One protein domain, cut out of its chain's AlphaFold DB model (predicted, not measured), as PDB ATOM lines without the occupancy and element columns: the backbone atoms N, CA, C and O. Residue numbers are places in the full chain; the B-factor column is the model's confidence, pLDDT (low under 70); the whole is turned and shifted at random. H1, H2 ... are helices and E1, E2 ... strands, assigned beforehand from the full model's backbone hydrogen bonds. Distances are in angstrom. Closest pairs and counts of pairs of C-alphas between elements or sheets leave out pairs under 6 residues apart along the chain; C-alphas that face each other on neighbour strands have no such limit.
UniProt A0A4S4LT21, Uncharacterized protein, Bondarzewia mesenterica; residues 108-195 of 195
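AT A GLANCE: This is residues 108 to 195 of the 195 residues of an uncharacterized protein of Bondarzewia mesenterica (UniProt A0A4S4LT21). What is the shape? There is little regular structure: a small twisted four-stranded sheet, with E2 and loops over one face and helix H1 grazing it. What makes it? The 88 printed residues, mixed in class with 32 in named elements, run E1 E2 H1 E3 E4 E5; the mixed sheet's order is E1, E3, E4, E5. How large? It is compact, radius of gyration of the C-alphas 13.1 A, spanning 38 by 34 by 17 A.

IN THESE COORDINATES: Where does it begin? E1, residues 110 to 113, starts at C-alpha (179.378, 154.348, 219.330); E2 is 117 to 119. What follows? H1, 131 to 144, is 20.4 A long; E3 is 152 to 156, E4 179 to 181, E5 186 to 188, ending at C-alpha (186.045, 166.833, 221.269).

HOW THE PARTS SIT: How do strands pair? E1 and E3 are parallel, N 111 to O 152 2.9 A; E3 and E4 are parallel, N 155 to O 179 2.8 A; hairpin E4 and E5 is antiparallel, N 180 to O 187 2.8 A. And H1? Every O i to N i+4 pair is within hydrogen-bond range; residues 132 to 136 only graze the sheet.

THE WHOLE: Any cut? The printed part has none. Where is confidence low? Residues 143 to 147 and 190 to 195 are under 70.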
ATOM      1  N   LEU A 108     176.138 150.423 214.481       83.31
ATOM      2  CA  LEU A 108     176.884 150.866 215.654       83.31
ATOM      3  C   LEU A 108     176.647 152.370 215.870       83.31
ATOM      4  O   LEU A 108     176.925 153.171 214.977       83.31
ATOM      5  N   ASP A 109     176.161 152.747 217.054       86.69
ATOM      6  CA  ASP A 109     176.004 154.151 217.465       86.69
ATOM      7  C   ASP A 109     177.311 154.764 217.986       86.69
ATOM      8  O   ASP A 109     177.575 155.950 217.788       86.69
ATOM      9  N   VAL A 110     178.129 153.953 218.664       90.19
ATOM     10  CA  VAL A 110     179.378 154.348 219.330       90.19
ATOM     11  C   VAL A 110     180.412 153.239 219.138       90.19
ATOM     12  O   VAL A 110     180.080 152.059 219.239       90.19
ATOM     13  N   ILE A 111     181.670 153.609 218.897       92.12
ATOM     14  CA  ILE A 111     182.814 152.690 218.931       92.12
ATOM     15  C   ILE A 111     183.830 153.231 219.936       92.12
ATOM     16  O   ILE A 111     184.351 154.333 219.759       92.12
ATOM     17  N   PHE A 112     184.148 152.435 220.957       93.12
ATOM     18  CA  PHE A 112     185.250 152.726 221.872       93.12
ATOM     19  C   PHE A 112     186.586 152.288 221.259       93.12
ATOM     20  O   PHE A 112     186.730 151.152 220.802       93.12
ATOM     21  N   LEU A 113     187.562 153.198 221.225       93.50
ATOM     22  CA  LEU A 113     188.821 153.038 220.498       93.50
ATOM     23  C   LEU A 113     190.035 153.043 221.443       93.50
ATOM     24  O   LEU A 113     190.341 154.084 222.029       93.50
ATOM     25  N   PRO A 114     190.783 151.928 221.553       91.25
ATOM     26  CA  PRO A 114     192.052 151.903 222.264       91.25
ATOM     27  C   PRO A 114     193.181 152.522 221.425       91.25
ATOM     28  O   PRO A 114     193.156 152.552 220.184       91.25
ATOM     29  N   GLY A 115     194.218 152.974 222.123       91.44
ATOM     30  CA  GLY A 115     195.434 153.540 221.553       91.44
ATOM     31  C   GLY A 115     196.563 153.562 222.579       91.44
ATOM     32  O   GLY A 115     196.330 153.424 223.776       91.44
ATOM     33  N   ILE A 116     197.790 153.729 222.095       93.56
ATOM     34  CA  ILE A 116     198.991 153.971 222.902       93.56
ATOM     35  C   ILE A 116     199.045 155.452 223.299       93.56
ATOM     36  O   ILE A 116     199.340 155.767 224.450       93.56
ATOM     37  N   ALA A 117     198.746 156.343 222.349       95.56
ATOM     38  CA  ALA A 117     198.744 157.789 222.524       95.56
ATOM     39  C   ALA A 117     197.673 158.460 221.648       95.56
ATOM     40  O   ALA A 117     197.273 157.920 220.614       95.56
ATOM     41  N   PHE A 118     197.256 159.654 222.050       96.88
ATOM     42  CA  PHE A 118     196.286 160.515 221.377       96.88
ATOM     43  C   PHE A 118     196.793 161.962 221.429       96.88
ATOM     44  O   PHE A 118     197.554 162.296 222.334       96.88
ATOM     45  N   ASP A 119     196.379 162.832 220.512       96.75
ATOM     46  CA  ASP A 119     196.720 164.263 220.571       96.75
ATOM     47  C   ASP A 119     195.485 165.174 220.526       96.75
ATOM     48  O   ASP A 119     194.367 164.750 220.226       96.75
ATOM     49  N   ARG A 120     195.696 166.466 220.805       94.81
ATOM     50  CA  ARG A 120     194.654 167.508 220.752       94.81
ATOM     51  C   ARG A 120     194.203 167.881 219.328       94.81
ATOM     52  O   ARG A 120     193.390 168.783 219.169       94.81
ATOM     53  N   SER A 121     194.696 167.195 218.296       95.12
ATOM     54  CA  SER A 121     194.139 167.211 216.935       95.12
ATOM     55  C   SER A 121     193.238 165.993 216.668       95.12
ATOM     56  O   SER A 121     192.818 165.775 215.531       95.12
ATOM     57  N   MET A 122     192.922 165.201 217.698       95.88
ATOM     58  CA  MET A 122     192.123 163.971 217.631       95.88
ATOM     59  C   MET A 122     192.785 162.832 216.835       95.88
ATOM     60  O   MET A 122     192.116 161.891 216.399       95.88
ATOM     61  N   SER A 123     194.105 162.899 216.637       96.38
ATOM     62  CA  SER A 123     194.899 161.798 216.081       96.38
ATOM     63  C   SER A 123     195.034 160.666 217.112       96.38
ATOM     64  O   SER A 123     195.088 160.925 218.317       96.38
ATOM     65  N   ARG A 124     195.157 159.412 216.659       95.81
ATOM     66  CA  ARG A 124     195.271 158.223 217.526       95.81
ATOM     67  C   ARG A 124     196.392 157.296 217.065       95.81
ATOM     68  O   ARG A 124     196.360 156.792 215.948       95.81
ATOM     69  N   LEU A 125     197.329 156.986 217.958       94.94
ATOM     70  CA  LEU A 125     198.393 156.013 217.723       94.94
ATOM     71  C   LEU A 125     197.948 154.627 218.203       94.94
ATOM     72  O   LEU A 125     197.935 154.358 219.402       94.94
ATOM     73  N   GLY A 126     197.586 153.733 217.285       90.31
ATOM     74  CA  GLY A 126     197.329 152.323 217.607       90.31
ATOM     75  C   GLY A 126     198.610 151.487 217.765       90.31
ATOM     76  O   GLY A 126     199.712 151.948 217.479       90.31
ATOM     77  N   HIS A 127     198.464 150.202 218.115       87.38
ATOM     78  CA  HIS A 127     199.557 149.206 218.188       87.38
ATOM     79  C   HIS A 127     200.140 148.791 216.810       87.38
ATOM     80  O   HIS A 127     200.443 147.624 216.570       87.38
ATOM     81  N   GLY A 128     200.238 149.715 215.848       85.75
ATOM     82  CA  GLY A 128     200.921 149.524 214.558       85.75
ATOM     83  C   GLY A 128     200.317 148.506 213.575       85.75
ATOM     84  O   GLY A 128     200.931 148.226 212.548       85.75
ATOM     85  N   LYS A 129     199.142 147.919 213.854       85.38
ATOM     86  CA  LYS A 129     198.476 146.935 212.967       85.38
ATOM     87  C   LYS A 129     197.303 147.485 212.147       85.38
ATOM     88  O   LYS A 129     196.785 146.762 211.294       85.38
ATOM     89  N   GLY A 130     196.870 148.725 212.392       87.81
ATOM     90  CA  GLY A 130     195.816 149.417 211.626       87.81
ATOM     91  C   GLY A 130     194.446 148.721 211.596       87.81
ATOM     92  O   GLY A 130     193.699 148.902 210.639       87.81
ATOM     93  N   TYR A 131     194.133 147.857 212.574       88.44
ATOM     94  CA  TYR A 131     192.881 147.084 212.581       88.44
ATOM     95  C   TYR A 131     191.645 147.981 212.654       88.44
ATOM     96  O   TYR A 131     190.756 147.861 211.818       88.44
ATOM     97  N   TYR A 132     191.624 148.892 213.629       90.19
ATOM     98  CA  TYR A 132     190.531 149.842 213.830       90.19
ATOM     99  C   TYR A 132     190.365 150.773 212.629       90.19
ATOM    100  O   TYR A 132     189.248 151.036 212.210       90.19
ATOM    101  N   ASP A 133     191.463 151.207 212.022       91.56
ATOM    102  CA  ASP A 133     191.469 152.142 210.898       91.56
ATOM    103  C   ASP A 133     190.891 151.482 209.632       91.56
ATOM    104  O   ASP A 133     189.978 152.022 209.004       91.56
ATOM    105  N   ARG A 134     191.287 150.230 209.340       88.50
ATOM    106  CA  ARG A 134     190.638 149.407 208.300       88.50
ATOM    107  C   ARG A 134     189.170 149.113 208.616       88.50
ATOM    108  O   ARG A 134     188.351 149.114 207.699       88.50
ATOM    109  N   PHE A 135     188.828 148.861 209.880       86.88
ATOM    110  CA  PHE A 135     187.451 148.600 210.312       86.88
ATOM    111  C   PHE A 135     186.554 149.828 210.103       86.88
ATOM    112  O   PHE A 135     185.493 149.699 209.499       86.88
ATOM    113  N   ILE A 136     186.993 151.015 210.539       88.19
ATOM    114  CA  ILE A 136     186.263 152.285 210.419       88.19
ATOM    115  C   ILE A 136     186.068 152.652 208.945       88.19
ATOM    116  O   ILE A 136     184.938 152.923 208.542       88.19
ATOM    117  N   ALA A 137     187.122 152.585 208.123       86.50
ATOM    118  CA  ALA A 137     187.023 152.842 206.684       86.50
ATOM    119  C   ALA A 137     186.032 151.883 205.992       86.50
ATOM    120  O   ALA A 137     185.199 152.308 205.190       86.50
ATOM    121  N   SER A 138     186.069 150.596 206.357       81.62
ATOM    122  CA  SER A 138     185.152 149.573 205.829       81.62
ATOM    123  C   SER A 138     183.705 149.785 206.295       81.62
ATOM    124  O   SER A 138     182.774 149.557 205.525       81.62
ATOM    125  N   TYR A 139     183.502 150.252 207.533       80.25
ATOM    126  CA  TYR A 139     182.179 150.601 208.054       80.25
ATOM    127  C   TYR A 139     181.605 151.829 207.336       80.25
ATOM    128  O   TYR A 139     180.450 151.802 206.918       80.25
ATOM    129  N   ALA A 140     182.404 152.888 207.159       80.62
ATOM    130  CA  ALA A 140     181.985 154.123 206.496       80.62
ATOM    131  C   ALA A 140     181.527 153.865 205.050       80.62
ATOM    132  O   ALA A 140     180.400 154.206 204.694       80.62
ATOM    133  N   ALA A 141     182.324 153.132 204.265       80.12
ATOM    134  CA  ALA A 141     181.973 152.764 202.890       80.12
ATOM    135  C   ALA A 141     180.672 151.933 202.781       80.12
ATOM    136  O   ALA A 141     179.974 151.995 201.768       80.12
ATOM    137  N   LEU A 142     180.314 151.170 203.824       70.19
ATOM    138  CA  LEU A 142     179.038 150.446 203.916       70.19
ATOM    139  C   LEU A 142     177.877 151.305 204.444       70.19
ATOM    140  O   LEU A 142     176.715 150.951 204.222       70.19
ATOM    141  N   ALA A 143     178.167 152.400 205.148       69.00
ATOM    142  CA  ALA A 143     177.171 153.316 205.686       69.00
ATOM    143  C   ALA A 143     176.650 154.279 204.611       69.00
ATOM    144  O   ALA A 143     175.431 154.403 204.455       69.00
ATOM    145  N   ASP A 144     177.553 154.863 203.816       64.12
ATOM    146  CA  ASP A 144     177.233 155.814 202.741       64.12
ATOM    147  C   ASP A 144     176.273 155.203 201.705       64.12
ATOM    148  O   ASP A 144     175.279 155.816 201.317       64.12
ATOM    149  N   GLY A 145     176.502 153.941 201.326       62.00
ATOM    150  CA  GLY A 145     175.637 153.194 200.404       62.00
ATOM    151  C   GLY A 145     174.289 152.738 200.984       62.00
ATOM    152  O   GLY A 145     173.533 152.062 200.284       62.00
ATOM    153  N   ARG A 146     173.989 153.038 202.258       65.12
ATOM    154  CA  ARG A 146     172.771 152.587 202.967       65.12
ATOM    155  C   ARG A 146     172.075 153.664 203.805       65.12
ATOM    156  O   ARG A 146     171.065 153.360 204.430       65.12
ATOM    157  N   GLY A 147     172.601 154.889 203.856       66.62
ATOM    158  CA  GLY A 147     172.074 155.949 204.723       66.62
ATOM    159  C   GLY A 147     172.182 155.641 206.224       66.62
ATOM    160  O   GLY A 147     171.433 156.209 207.018       66.62
ATOM    161  N   ARG A 148     173.081 154.730 206.630       70.06
ATOM    162  CA  ARG A 148     173.330 154.446 208.054       70.06
ATOM    163  C   ARG A 148     174.089 155.617 208.680       70.06
ATOM    164  O   ARG A 148     174.986 156.184 208.062       70.06
ATOM    165  N   LYS A 149     173.771 155.949 209.932       74.69
ATOM    166  CA  LYS A 149     174.518 156.952 210.703       74.69
ATOM    167  C   LYS A 149     175.955 156.460 210.944       74.69
ATOM    168  O   LYS A 149     176.174 155.280 211.227       74.69
ATOM    169  N   ARG A 150     176.931 157.368 210.859       84.69
ATOM    170  CA  ARG A 150     178.310 157.106 211.296       84.69
ATOM    171  C   ARG A 150     178.349 156.977 212.837       84.69
ATOM    172  O   ARG A 150     177.811 157.867 213.499       84.69
ATOM    173  N   PRO A 151     178.996 155.942 213.411       87.56
ATOM    174  CA  PRO A 151     179.215 155.829 214.852       87.56
ATOM    175  C   PRO A 151     180.063 156.979 215.391       87.56
ATOM    176  O   PRO A 151     181.015 157.413 214.737       87.56
ATOM    177  N   LEU A 152     179.778 157.397 216.623       91.38
ATOM    178  CA  LEU A 152     180.658 158.272 217.388       91.38
ATOM    179  C   LEU A 152     181.939 157.510 217.757       91.38
ATOM    180  O   LEU A 152     181.880 156.466 218.411       91.38
ATOM    181  N   LEU A 153     183.097 158.022 217.344       94.62
ATOM    182  CA  LEU A 153     184.393 157.407 217.620       94.62
ATOM    183  C   LEU A 153     184.961 157.958 218.935       94.62
ATOM    184  O   LEU A 153     185.460 159.081 218.972       94.62
ATOM    185  N   VAL A 154     184.890 157.176 220.014       95.88
ATOM    186  CA  VAL A 154     185.269 157.610 221.369       95.88
ATOM    187  C   VAL A 154     186.556 156.925 221.816       95.88
ATOM    188  O   VAL A 154     186.591 155.723 222.062       95.88
ATOM    189  N   ALA A 155     187.628 157.690 221.967       95.56
ATOM    190  CA  ALA A 155     188.845 157.232 222.620       95.56
ATOM    191  C   ALA A 155     188.686 157.228 224.147       95.56
ATOM    192  O   ALA A 155     188.230 158.212 224.730       95.56
ATOM    193  N   LEU A 156     189.129 156.148 224.793       92.06
ATOM    194  CA  LEU A 156     189.324 156.086 226.243       92.06
ATOM    195  C   LEU A 156     190.829 156.116 226.516       92.06
ATOM    196  O   LEU A 156     191.556 155.248 226.031       92.06
ATOM    197  N   ALA A 157     191.298 157.118 227.260       94.94
ATOM    198  CA  ALA A 157     192.721 157.393 227.425       94.94
ATOM    199  C   ALA A 157     193.087 157.702 228.883       94.94
ATOM    200  O   ALA A 157     192.423 158.480 229.563       94.94
ATOM    201  N   LEU A 158     194.198 157.142 229.362       94.12
ATOM    202  CA  LEU A 158     194.827 157.588 230.607       94.12
ATOM    203  C   LEU A 158     195.453 158.982 230.403       94.12
ATOM    204  O   LEU A 158     195.868 159.322 229.294       94.12
ATOM    205  N   ARG A 159     195.604 159.770 231.478       95.00
ATOM    206  CA  ARG A 159     196.211 161.122 231.447       95.00
ATOM    207  C   ARG A 159     197.553 161.162 230.699       95.00
ATOM    208  O   ARG A 159     197.849 162.118 229.997       95.00
ATOM    209  N   GLN A 160     198.365 160.116 230.841       94.38
ATOM    210  CA  GLN A 160     199.690 159.979 230.228       94.38
ATOM    211  C   GLN A 160     199.650 159.690 228.716       94.38
ATOM    212  O   GLN A 160     200.685 159.778 228.059       94.38
ATOM    213  N   GLN A 161     198.489 159.311 228.174       95.50
ATOM    214  CA  GLN A 161     198.307 158.959 226.764       95.50
ATOM    215  C   GLN A 161     197.817 160.142 225.926       95.50
ATOM    216  O   GLN A 161     198.050 160.150 224.720       95.50
ATOM    217  N   LEU A 162     197.180 161.146 226.539       96.88
ATOM    218  CA  LEU A 162     196.877 162.408 225.872       96.88
ATOM    219  C   LEU A 162     198.137 163.281 225.829       96.88
ATOM    220  O   LEU A 162     198.633 163.768 226.846       96.88
ATOM    221  N   LEU A 163     198.672 163.474 224.629       95.75
ATOM    222  CA  LEU A 163     199.821 164.327 224.378       95.75
ATOM    223  C   LEU A 163     199.402 165.805 224.413       95.75
ATOM    224  O   LEU A 163     198.430 166.201 223.773       95.75
ATOM    225  N   GLY A 164     200.163 166.623 225.150       89.31
ATOM    226  CA  GLY A 164     199.954 168.074 225.242       89.31
ATOM    227  C   GLY A 164     200.361 168.807 223.959       89.31
ATOM    228  O   GLY A 164     199.531 169.073 223.099       89.31
ATOM    229  N   GLU A 165     201.651 169.132 223.831       90.75
ATOM    230  CA  GLU A 165     202.206 169.831 222.652       90.75
ATOM    231  C   GLU A 165     202.725 168.880 221.558       90.75
ATOM    232  O   GLU A 165     203.019 169.305 220.442       90.75
ATOM    233  N   ARG A 166     202.878 167.585 221.865       94.44
ATOM    234  CA  ARG A 166     203.357 166.587 220.896       94.44
ATOM    235  C   ARG A 166     202.196 166.081 220.046       94.44
ATOM    236  O   ARG A 166     201.146 165.747 220.579       94.44
ATOM    237  N   GLN A 167     202.426 165.956 218.746       95.00
ATOM    238  CA  GLN A 167     201.478 165.345 217.816       95.00
ATOM    239  C   GLN A 167     201.762 163.849 217.657       95.00
ATOM    240  O   GLN A 167     202.911 163.403 217.742       95.00
ATOM    241  N   VAL A 168     200.711 163.075 217.405       96.00
ATOM    242  CA  VAL A 168     200.816 161.689 216.944       96.00
ATOM    243  C   VAL A 168     201.137 161.700 215.440       96.00
ATOM    244  O   VAL A 168     200.490 162.437 214.696       96.00
ATOM    245  N   PRO A 169     202.095 160.886 214.952       93.31
ATOM    246  CA  PRO A 169     202.286 160.684 213.518       93.31
ATOM    247  C   PRO A 169     200.996 160.160 212.873       93.31
ATOM    248  O   PRO A 169     200.451 159.161 213.333       93.31
ATOM    249  N   PHE A 170     200.521 160.841 211.829       91.81
ATOM    250  CA  PHE A 170     199.220 160.598 211.205       91.81
ATOM    251  C   PHE A 170     199.378 160.498 209.682       91.81
ATOM    252  O   PHE A 170     199.888 161.427 209.051       91.81
ATOM    253  N   GLY A 171     198.973 159.371 209.103       92.06
ATOM    254  CA  GLY A 171     199.021 159.078 207.672       92.06
ATOM    255  C   GLY A 171     197.662 159.165 206.971       92.06
ATOM    256  O   GLY A 171     196.623 159.386 207.584       92.06
ATOM    257  N   GLU A 172     197.669 158.945 205.654       91.31
ATOM    258  CA  GLU A 172     196.491 159.043 204.771       91.31
ATOM    259  C   GLU A 172     195.362 158.046 205.106       91.31
ATOM    260  O   GLU A 172     194.213 158.255 204.725       91.31
ATOM    261  N   HIS A 173     195.676 156.956 205.809       88.88
ATOM    262  CA  HIS A 173     194.725 155.889 206.143       88.88
ATOM    263  C   HIS A 173     194.318 155.865 207.626       88.88
ATOM    264  O   HIS A 173     193.515 155.016 208.015       88.88
ATOM    265  N   ASP A 174     194.869 156.756 208.456       93.00
ATOM    266  CA  ASP A 174     194.580 156.780 209.891       93.00
ATOM    267  C   ASP A 174     193.245 157.482 210.168       93.00
ATOM    268  O   ASP A 174     192.917 158.517 209.583       93.00
ATOM    269  N   CYS A 175     192.454 156.931 211.088       91.50
ATOM    270  CA  CYS A 175     191.155 157.500 211.439       91.50
ATOM    271  C   CYS A 175     191.266 158.400 212.679       91.50
ATOM    272  O   CYS A 175     191.662 157.942 213.755       91.50
ATOM    273  N   ARG A 176     190.870 159.677 212.548       95.12
ATOM    274  CA  ARG A 176     190.662 160.563 213.709       95.12
ATOM    275  C   ARG A 176     189.491 160.066 214.550       95.12
ATOM    276  O   ARG A 176     188.546 159.484 214.019       95.12
ATOM    277  N   VAL A 177     189.559 160.318 215.851       95.69
ATOM    278  CA  VAL A 177     188.443 160.080 216.779       95.69
ATOM    279  C   VAL A 177     187.584 161.344 216.899       95.69
ATOM    280  O   VAL A 177     188.040 162.432 216.559       95.69
ATOM    281  N   ASP A 178     186.345 161.216 217.363       95.75
ATOM    282  CA  ASP A 178     185.421 162.348 217.533       95.75
ATOM    283  C   ASP A 178     185.473 162.922 218.957       95.75
ATOM    284  O   ASP A 178     185.299 164.124 219.157       95.75
ATOM    285  N   VAL A 179     185.752 162.063 219.945       96.75
ATOM    286  CA  VAL A 179     185.893 162.418 221.365       96.75
ATOM    287  C   VAL A 179     187.058 161.635 221.982       96.75
ATOM    288  O   VAL A 179     187.244 160.458 221.678       96.75
ATOM    289  N   ILE A 180     187.824 162.260 222.878       96.81
ATOM    290  CA  ILE A 180     188.790 161.618 223.780       96.81
ATOM    291  C   ILE A 180     188.327 161.867 225.216       96.81
ATOM    292  O   ILE A 180     188.224 163.013 225.646       96.81
ATOM    293  N   VAL A 181     188.077 160.796 225.968       95.88
ATOM    294  CA  VAL A 181     187.747 160.849 227.397       95.88
ATOM    295  C   VAL A 181     188.985 160.482 228.210       95.88
ATOM    296  O   VAL A 181     189.575 159.419 228.006       95.88
ATOM    297  N   THR A 182     189.352 161.351 229.152       95.25
ATOM    298  CA  THR A 182     190.411 161.119 230.146       95.25
ATOM    299  C   THR A 182     189.851 161.248 231.572       95.25
ATOM    300  O   THR A 182     188.715 161.697 231.734       95.25
ATOM    301  N   PRO A 183     190.616 160.904 232.629       94.44
ATOM    302  CA  PRO A 183     190.197 161.141 234.014       94.44
ATOM    303  C   PRO A 183     190.034 162.622 234.405       94.44
ATOM    304  O   PRO A 183     189.514 162.894 235.485       94.44
ATOM    305  N   ASP A 184     190.513 163.559 233.579       94.25
ATOM    306  CA  ASP A 184     190.643 164.985 233.918       94.25
ATOM    307  C   ASP A 184     189.848 165.910 232.983       94.25
ATOM    308  O   ASP A 184     189.302 166.921 233.419       94.25
ATOM    309  N   GLU A 185     189.788 165.571 231.695       94.62
ATOM    310  CA  GLU A 185     189.098 166.336 230.655       94.62
ATOM    311  C   GLU A 185     188.460 165.425 229.590       94.62
ATOM    312  O   GLU A 185     188.928 164.312 229.323       94.62
ATOM    313  N   VAL A 186     187.410 165.939 228.948       95.44
ATOM    314  CA  VAL A 186     186.849 165.392 227.709       95.44
ATOM    315  C   VAL A 186     187.200 166.356 226.582       95.44
ATOM    316  O   VAL A 186     186.855 167.534 226.645       95.44
ATOM    317  N   VAL A 187     187.893 165.860 225.560       94.62
ATOM    318  CA  VAL A 187     188.300 166.628 224.375       94.62
ATOM    319  C   VAL A 187     187.442 166.185 223.194       94.62
ATOM    320  O   VAL A 187     187.280 164.989 222.973       94.62
ATOM    321  N   GLY A 188     186.891 167.120 222.428       89.75
ATOM    322  CA  GLY A 188     186.045 166.833 221.269       89.75
ATOM    323  C   GLY A 188     185.441 168.106 220.688       89.75
ATOM    324  O   GLY A 188     185.694 169.200 221.196       89.75
ATOM    325  N   ASP A 189     184.644 167.966 219.630       79.25
ATOM    326  CA  ASP A 189     183.841 169.081 219.123       79.25
ATOM    327  C   ASP A 189     182.700 169.407 220.103       79.25
ATOM    328  O   ASP A 189     182.021 168.522 220.629       79.25
ATOM    329  N   ASP A 190     182.490 170.702 220.331       68.12
ATOM    330  CA  ASP A 190     181.526 171.284 221.267       68.12
ATOM    331  C   ASP A 190     180.070 170.836 220.984       68.12
ATOM    332  O   ASP A 190     179.228 170.818 221.886       68.12
ATOM    333  N   SER A 191     179.783 170.408 219.746       69.44
ATOM    334  CA  SER A 191     178.503 169.827 219.311       69.44
ATOM    335  C   SER A 191     178.216 168.418 219.852       69.44
ATOM    336  O   SER A 191     177.047 168.042 219.938       69.44
ATOM    337  N   PHE A 192     179.233 167.655 220.274       58.91
ATOM    338  CA  PHE A 192     179.059 166.339 220.913       58.91
ATOM    339  C   PHE A 192     178.967 166.407 222.444       58.91
ATOM    340  O   PHE A 192     178.666 165.401 223.083       58.91
ATOM    341  N   LEU A 193     179.230 167.571 223.048       56.19
ATOM    342  CA  LEU A 193     179.377 167.735 224.503       56.19
ATOM    343  C   LEU A 193     178.161 168.399 225.180       56.19
ATOM    344  O   LEU A 193     178.216 168.712 226.370       56.19
ATOM    345  N   LYS A 194     177.086 168.669 224.424       46.41
ATOM    346  CA  LYS A 194     175.944 169.514 224.842       46.41
ATOM    347  C   LYS A 194     174.562 168.918 224.515       46.41
ATOM    348  O   LYS A 194     173.598 169.668 224.378       46.41
ATOM    349  N   SER A 195     174.485 167.593 224.359       41.19
ATOM    350  CA  SER A 195     173.252 166.821 224.108       41.19
ATOM    351  C   SER A 195     172.602 166.317 225.396       41.19
ATOM    352  O   SER A 195     173.320 165.594 226.123       41.19
TER     353      SER A 195